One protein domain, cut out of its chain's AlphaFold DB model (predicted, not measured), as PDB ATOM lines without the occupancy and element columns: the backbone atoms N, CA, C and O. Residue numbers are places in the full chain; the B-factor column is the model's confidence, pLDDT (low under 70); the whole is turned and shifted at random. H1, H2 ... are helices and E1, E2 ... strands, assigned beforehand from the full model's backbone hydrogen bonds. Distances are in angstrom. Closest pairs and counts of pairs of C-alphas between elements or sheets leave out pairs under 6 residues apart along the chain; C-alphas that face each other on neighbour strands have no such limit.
ATOM      1  N   VAL A  25     365.202 254.822 226.159       62.41
ATOM      2  CA  VAL A  25     364.420 253.694 225.653       62.41
ATOM      3  C   VAL A  25     365.375 252.519 225.448       62.41
ATOM      4  O   VAL A  25     366.351 252.623 224.703       62.41
ATOM      5  N   PHE A  26     365.115 251.418 226.143       72.00
ATOM      6  CA  PHE A  26     365.714 250.125 225.856       72.00
ATOM      7  C   PHE A  26     365.069 249.589 224.581       72.00
ATOM      8  O   PHE A  26     363.845 249.587 224.472       72.00
ATOM      9  N   VAL A  27     365.882 249.159 223.620       76.25
ATOM     10  CA  VAL A  27     365.435 248.463 222.410       76.25
ATOM     11  C   VAL A  27     366.404 247.314 222.168       76.25
ATOM     12  O   VAL A  27     367.606 247.537 222.031       76.25
ATOM     13  N   MET A  28     365.884 246.096 222.109       78.06
ATOM     14  CA  MET A  28     366.618 244.880 221.788       78.06
ATOM     15  C   MET A  28     365.964 244.207 220.589       78.06
ATOM     16  O   MET A  28     364.756 243.969 220.570       78.06
ATOM     17  N   GLN A  29     366.775 243.903 219.581       78.19
ATOM     18  CA  GLN A  29     366.332 243.136 218.428       78.19
ATOM     19  C   GLN A  29     366.383 241.644 218.769       78.19
ATOM     20  O   GLN A  29     367.418 241.133 219.194       78.19
ATOM     21  N   ILE A  30     365.257 240.964 218.579       76.00
ATOM     22  CA  ILE A  30     365.098 239.524 218.744       76.00
ATOM     23  C   ILE A  30     365.061 238.913 217.345       76.00
ATOM     24  O   ILE A  30     364.156 239.192 216.562       76.00
ATOM     25  N   GLY A  31     366.064 238.110 217.015       72.00
ATOM     26  CA  GLY A  31     366.154 237.396 215.744       72.00
ATOM     27  C   GLY A  31     366.640 235.965 215.960       72.00
ATOM     28  O   GLY A  31     367.094 235.645 217.053       72.00
ATOM     29  N   PRO A  32     366.587 235.101 214.937       68.62
ATOM     30  CA  PRO A  32     367.038 233.705 215.041       68.62
ATOM     31  C   PRO A  32     368.513 233.577 215.456       68.62
ATOM     32  O   PRO A  32     368.893 232.614 216.114       68.62
ATOM     33  N   GLU A  33     369.323 234.582 215.111       67.94
ATOM     34  CA  GLU A  33     370.765 234.636 215.376       67.94
ATOM     35  C   GLU A  33     371.104 234.552 216.872       67.94
ATOM     36  O   GLU A  33     372.169 234.068 217.233       67.94
ATOM     37  N   ILE A  34     370.207 234.998 217.761       71.94
ATOM     38  CA  ILE A  34     370.473 234.981 219.211       71.94
ATOM     39  C   ILE A  34     370.213 233.613 219.854       71.94
ATOM     40  O   ILE A  34     370.577 233.416 221.009       71.94
ATOM     41  N   PHE A  35     369.582 232.679 219.133       72.56
ATOM     42  CA  PHE A  35     369.148 231.390 219.678       72.56
ATOM     43  C   PHE A  35     369.912 230.179 219.119       72.56
ATOM     44  O   PHE A  35     369.562 229.052 219.459       72.56
ATOM     45  N   ASN A  36     370.965 230.383 218.310       65.12
ATOM     46  CA  ASN A  36     371.803 229.311 217.741       65.12
ATOM     47  C   ASN A  36     370.983 228.128 217.177       65.12
ATOM     48  O   ASN A  36     371.247 226.965 217.481       65.12
ATOM     49  N   TRP A  37     369.953 228.409 216.375       66.31
ATOM     50  CA  TRP A  37     369.112 227.363 215.793       66.31
ATOM     51  C   TRP A  37     369.760 226.709 214.570       66.31
ATOM     52  O   TRP A  37     370.305 227.382 213.697       66.31
ATOM     53  N   THR A  38     369.637 225.386 214.460       61.09
ATOM     54  CA  THR A  38     370.001 224.638 213.253       61.09
ATOM     55  C   THR A  38     368.954 224.897 212.172       61.09
ATOM     56  O   THR A  38     367.837 224.385 212.225       61.09
ATOM     57  N   THR A  39     369.299 225.730 211.192       59.12
ATOM     58  CA  THR A  39     368.432 226.113 210.071       59.12
ATOM     59  C   THR A  39     368.321 225.001 209.024       59.12
ATOM     60  O   THR A  39     368.663 225.198 207.858       59.12
ATOM     61  N   GLU A  40     367.836 223.825 209.406       57.41
ATOM     62  CA  GLU A  40     367.415 222.812 208.440       57.41
ATOM     63  C   GLU A  40     365.963 223.086 208.027       57.41
ATOM     64  O   GLU A  40     364.998 222.607 208.613       57.41
ATOM     65  N   GLY A  41     365.802 223.918 206.994       56.03
ATOM     66  CA  GLY A  41     364.663 223.794 206.079       56.03
ATOM     67  C   GLY A  41     363.534 224.826 206.143       56.03
ATOM     68  O   GLY A  41     362.772 224.892 205.185       56.03
ATOM     69  N   THR A  42     363.408 225.688 207.161       56.62
ATOM     70  CA  THR A  42     362.328 226.704 207.172       56.62
ATOM     71  C   THR A  42     362.816 228.100 207.572       56.62
ATOM     72  O   THR A  42     362.857 228.478 208.737       56.62
ATOM     73  N   LYS A  43     363.135 228.941 206.575       54.84
ATOM     74  CA  LYS A  43     363.504 230.360 206.786       54.84
ATOM     75  C   LYS A  43     362.392 231.221 207.426       54.84
ATOM     76  O   LYS A  43     362.667 232.353 207.805       54.84
ATOM     77  N   PHE A  44     361.166 230.700 207.556       55.97
ATOM     78  CA  PHE A  44     359.972 231.447 207.985       55.97
ATOM     79  C   PHE A  44     359.067 230.675 208.972       55.97
ATOM     80  O   PHE A  44     357.876 230.954 209.056       55.97
ATOM     81  N   GLY A  45     359.600 229.679 209.688       62.50
ATOM     82  CA  GLY A  45     358.794 228.750 210.498       62.50
ATOM     83  C   GLY A  45     358.556 229.127 211.966       62.50
ATOM     84  O   GLY A  45     357.953 228.336 212.683       62.50
ATOM     85  N   TYR A  46     359.038 230.276 212.444       70.19
ATOM     86  CA  TYR A  46     359.058 230.594 213.876       70.19
ATOM     87  C   TYR A  46     358.397 231.933 214.199       70.19
ATOM     88  O   TYR A  46     358.519 232.912 213.465       70.19
ATOM     89  N   TRP A  47     357.723 231.971 215.344       66.62
ATOM     90  CA  TRP A  47     357.184 233.174 215.964       66.62
ATOM     91  C   TRP A  47     357.742 233.268 217.383       66.62
ATOM     92  O   TRP A  47     357.837 232.264 218.086       66.62
ATOM     93  N   PHE A  48     358.119 234.471 217.813       74.88
ATOM     94  CA  PHE A  48     358.582 234.680 219.181       74.88
ATOM     95  C   PHE A  48     357.428 235.172 220.053       74.88
ATOM     96  O   PHE A  48     356.602 235.981 219.623       74.88
ATOM     97  N   ARG A  49     357.401 234.699 221.297       74.94
ATOM     98  CA  ARG A  49     356.560 235.232 222.367       74.94
ATOM     99  C   ARG A  49     357.483 235.651 223.500       74.94
ATOM    100  O   ARG A  49     358.285 234.847 223.958       74.94
ATOM    101  N   ALA A  50     357.381 236.905 223.917       76.88
ATOM    102  CA  ALA A  50     358.121 237.410 225.060       76.88
ATOM    103  C   ALA A  50     357.210 237.393 226.294       76.88
ATOM    104  O   ALA A  50     356.058 237.817 226.221       76.88
ATOM    105  N   SER A  51     357.728 236.882 227.405       77.56
ATOM    106  CA  SER A  51     357.056 236.853 228.700       77.56
ATOM    107  C   SER A  51     358.099 236.927 229.811       77.56
ATOM    108  O   SER A  51     359.275 236.615 229.592       77.56
ATOM    109  N   LEU A  52     357.691 237.380 230.995       74.12
ATOM    110  CA  LEU A  52     358.545 237.304 232.176       74.12
ATOM    111  C   LEU A  52     358.630 235.841 232.646       74.12
ATOM    112  O   LEU A  52     357.691 235.067 232.461       74.12
ATOM    113  N   ALA A  53     359.754 235.438 233.242       63.56
ATOM    114  CA  ALA A  53     359.874 234.099 233.818       63.56
ATOM    115  C   ALA A  53     358.725 233.859 234.818       63.56
ATOM    116  O   ALA A  53     358.476 234.698 235.680       63.56
ATOM    117  N   ASN A  54     358.017 232.735 234.673       60.09
ATOM    118  CA  ASN A  54     356.859 232.341 235.490       60.09
ATOM    119  C   ASN A  54     355.624 233.262 235.405       60.09
ATOM    120  O   ASN A  54     354.720 233.144 236.227       60.09
ATOM    121  N   SER A  55     355.545 234.147 234.409       62.66
ATOM    122  CA  SER A  55     354.365 234.981 234.164       62.66
ATOM    123  C   SER A  55     353.975 234.938 232.683       62.66
ATOM    124  O   SER A  55     354.853 234.892 231.818       62.66
ATOM    125  N   PRO A  56     352.671 234.939 232.347       74.19
ATOM    126  CA  PRO A  56     352.222 234.963 230.955       74.19
ATOM    127  C   PRO A  56     352.528 236.290 230.246       74.19
ATOM    128  O   PRO A  56     352.550 236.311 229.009       74.19
ATOM    129  N   ASP A  57     352.791 237.352 231.014       73.12
ATOM    130  CA  ASP A  57     352.867 238.729 230.539       73.12
ATOM    131  C   ASP A  57     354.239 239.365 230.795       73.12
ATOM    132  O   ASP A  57     355.025 238.951 231.654       73.12
ATOM    133  N   LEU A  58     354.546 240.388 229.999       77.75
ATOM    134  CA  LEU A  58     355.718 241.234 230.199       77.75
ATOM    135  C   LEU A  58     355.466 242.256 231.318       77.75
ATOM    136  O   LEU A  58     354.323 242.665 231.528       77.75
ATOM    137  N   PRO A  59     356.525 242.739 231.994       75.06
ATOM    138  CA  PRO A  59     356.409 243.884 232.887       75.06
ATOM    139  C   PRO A  59     355.774 245.076 232.165       75.06
ATOM    140  O   PRO A  59     356.088 245.333 231.006       75.06
ATOM    141  N   ASN A  60     354.950 245.849 232.871       72.00
ATOM    142  CA  ASN A  60     354.195 246.994 232.337       72.00
ATOM    143  C   ASN A  60     355.028 248.049 231.574       72.00
ATOM    144  O   ASN A  60     354.497 248.804 230.761       72.00
ATOM    145  N   TRP A  61     356.331 248.119 231.830       73.69
ATOM    146  CA  TRP A  61     357.255 249.046 231.188       73.69
ATOM    147  C   TRP A  61     357.930 248.481 229.925       73.69
ATOM    148  O   TRP A  61     358.642 249.221 229.239       73.69
ATOM    149  N   MET A  62     357.714 247.198 229.609       80.31
ATOM    150  CA  MET A  62     358.257 246.480 228.453       80.31
ATOM    151  C   MET A  62     357.153 246.084 227.474       80.31
ATOM    152  O   MET A  62     356.080 245.636 227.856       80.31
ATOM    153  N   ASN A  63     357.453 246.194 226.187       81.25
ATOM    154  CA  ASN A  63     356.564 245.833 225.098       81.25
ATOM    155  C   ASN A  63     357.322 245.017 224.055       81.25
ATOM    156  O   ASN A  63     358.500 245.262 223.784       81.25
ATOM    157  N   TYR A  64     356.625 244.059 223.453       83.81
ATOM    158  CA  TYR A  64     357.154 243.226 222.385       83.81
ATOM    159  C   TYR A  64     356.387 243.488 221.088       83.81
ATOM    160  O   TYR A  64     355.163 243.384 221.047       83.81
ATOM    161  N   LEU A  65     357.116 243.818 220.024       81.75
ATOM    162  CA  LEU A  65     356.572 244.042 218.691       81.75
ATOM    163  C   LEU A  65     357.162 243.023 217.725       81.75
ATOM    164  O   LEU A  65     358.365 243.003 217.480       81.75
ATOM    165  N   SER A  66     356.296 242.192 217.152       77.12
ATOM    166  CA  SER A  66     356.648 241.213 216.124       77.12
ATOM    167  C   SER A  66     355.871 241.512 214.860       77.12
ATOM    168  O   SER A  66     354.656 241.704 214.906       77.12
ATOM    169  N   SER A  67     356.548 241.486 213.718       70.12
ATOM    170  CA  SER A  67     355.858 241.435 212.431       70.12
ATOM    171  C   SER A  67     355.545 239.981 212.072       70.12
ATOM    172  O   SER A  67     356.330 239.091 212.379       70.12
ATOM    173  N   LYS A  68     354.413 239.730 211.402       66.94
ATOM    174  CA  LYS A  68     354.073 238.395 210.865       66.94
ATOM    175  C   LYS A  68     354.881 238.039 209.614       66.94
ATOM    176  O   LYS A  68     355.021 236.870 209.285       66.94
ATOM    177  N   ASN A  69     355.401 239.056 208.926       65.69
ATOM    178  CA  ASN A  69     356.051 238.909 207.622       65.69
ATOM    179  C   ASN A  69     357.580 238.927 207.715       65.69
ATOM    180  O   ASN A  69     358.254 238.735 206.706       65.69
ATOM    181  N   LEU A  70     358.130 239.204 208.901       66.00
ATOM    182  CA  LEU A  70     359.566 239.262 209.122       66.00
ATOM    183  C   LEU A  70     359.935 238.405 210.337       66.00
ATOM    184  O   LEU A  70     359.302 238.551 211.381       66.00
ATOM    185  N   PRO A  71     360.990 237.581 210.242       63.66
ATOM    186  CA  PRO A  71     361.479 236.752 211.340       63.66
ATOM    187  C   PRO A  71     362.277 237.558 212.385       63.66
ATOM    188  O   PRO A  71     363.284 237.100 212.921       63.66
ATOM    189  N   ILE A  72     361.860 238.797 212.644       71.19
ATOM    190  CA  ILE A  72     362.486 239.700 213.606       71.19
ATOM    191  C   ILE A  72     361.414 240.318 214.501       71.19
ATOM    192  O   ILE A  72     360.372 240.788 214.035       71.19
ATOM    193  N   GLY A  73     361.698 240.322 215.795       77.56
ATOM    194  CA  GLY A  73     360.938 241.015 216.821       77.56
ATOM    195  C   GLY A  73     361.764 242.125 217.459       77.56
ATOM    196  O   GLY A  73     362.994 242.103 217.438       77.56
ATOM    197  N   TYR A  74     361.090 243.100 218.048       81.81
ATOM    198  CA  TYR A  74     361.699 244.156 218.844       81.81
ATOM    199  C   TYR A  74     361.107 244.118 220.244       81.81
ATOM    200  O   TYR A  74     359.895 244.223 220.419       81.81
ATOM    201  N   LEU A  75     361.973 243.994 221.242       82.75
ATOM    202  CA  LEU A  75     361.623 244.164 222.641       82.75
ATOM    203  C   LEU A  75     362.063 245.560 223.064       82.75
ATOM    204  O   LEU A  75     363.243 245.887 222.962       82.75
ATOM    205  N   TYR A  76     361.132 246.395 223.505       82.06
ATOM    206  CA  TYR A  76     361.442 247.772 223.864       82.06
ATOM    207  C   TYR A  76     360.698 248.233 225.107       82.06
ATOM    208  O   TYR A  76     359.635 247.722 225.442       82.06
ATOM    209  N   GLY A  77     361.258 249.207 225.814       80.69
ATOM    210  CA  GLY A  77     360.674 249.685 227.059       80.69
ATOM    211  C   GLY A  77     361.466 250.808 227.699       80.69
ATOM    212  O   GLY A  77     362.579 251.123 227.279       80.69
ATOM    213  N   VAL A  78     360.895 251.420 228.730       75.00
ATOM    214  CA  VAL A  78     361.584 252.430 229.539       75.00
ATOM    215  C   VAL A  78     361.640 251.917 230.971       75.00
ATOM    216  O   VAL A  78     360.600 251.896 231.623       75.00
ATOM    217  N   PRO A  79     362.812 251.505 231.481       68.00
ATOM    218  CA  PRO A  79     362.900 251.033 232.854       68.00
ATOM    219  C   PRO A  79     362.493 252.160 233.820       68.00
ATOM    220  O   PRO A  79     362.898 253.314 233.617       68.00
ATOM    221  N   PRO A  80     361.684 251.868 234.855       64.69
ATOM    222  CA  PRO A  80     361.272 252.883 235.810       64.69
ATOM    223  C   PRO A  80     362.488 253.475 236.535       64.69
ATOM    224  O   PRO A  80     363.432 252.767 236.895       64.69
TER     225      PRO A  80
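AT A GLANCE: This is residues 25 to 80 of the 326 residues of an uncharacterized protein of Cimex lectularius (UniProt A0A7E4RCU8). With little regular structure, this is a small three-stranded sheet, and a long loop, residues 36 to 61, folds back past one of its faces; residues 34 to 42 stick out at one end. The printed part has 56 residues, with E1, H1, E2 and E3 along the chain, the class mixed, and the antiparallel sheet in order E1 - E3 - E2. It is elongated, 41 by 24 by 20 A, and only just loose, close to compact, with a radius of gyration of the C-alphas of 12.7 A.

HOW THE PARTS SIT: Edge strand E1, residues 26 to 30, is antiparallel to inner strand E3, residues 73 to 77, at 164 degrees; N 28 and O 75 are within hydrogen-bond range at 2.8 A. E3 and edge strand E2, residues 62 to 66, form an antiparallel hairpin at 161 degrees, with N 65 and O 74 at 2.8 A. H1, residues 32 to 35, is not on the sheet, is apart from E3, and is too short for an O i to N i+4 pair; its one O i to N i+3 pair is within range. E1, H1 and E2 make a split strand-helix-strand unit, two same-way strands with E3 between them, its crossover right-handed.

IN THESE COORDINATES: E1 spans 12.8 A from C-alpha 26 at (365.714, 250.125, 225.856), H1 5.6 A, E2 13.5 A, and E3 13.4 A to C-alpha 77 at (360.674, 249.685, 227.059).

THE WHOLE: The printed part has no cut; the C-alphas of Gly 41 and Pro 80, the two farthest apart, are 41.7 A apart. The link from H1 to E2 is long, 26 residues. Mean pLDDT of the printed part is 70.7, with 23 residues under 70, among them 36 to 45.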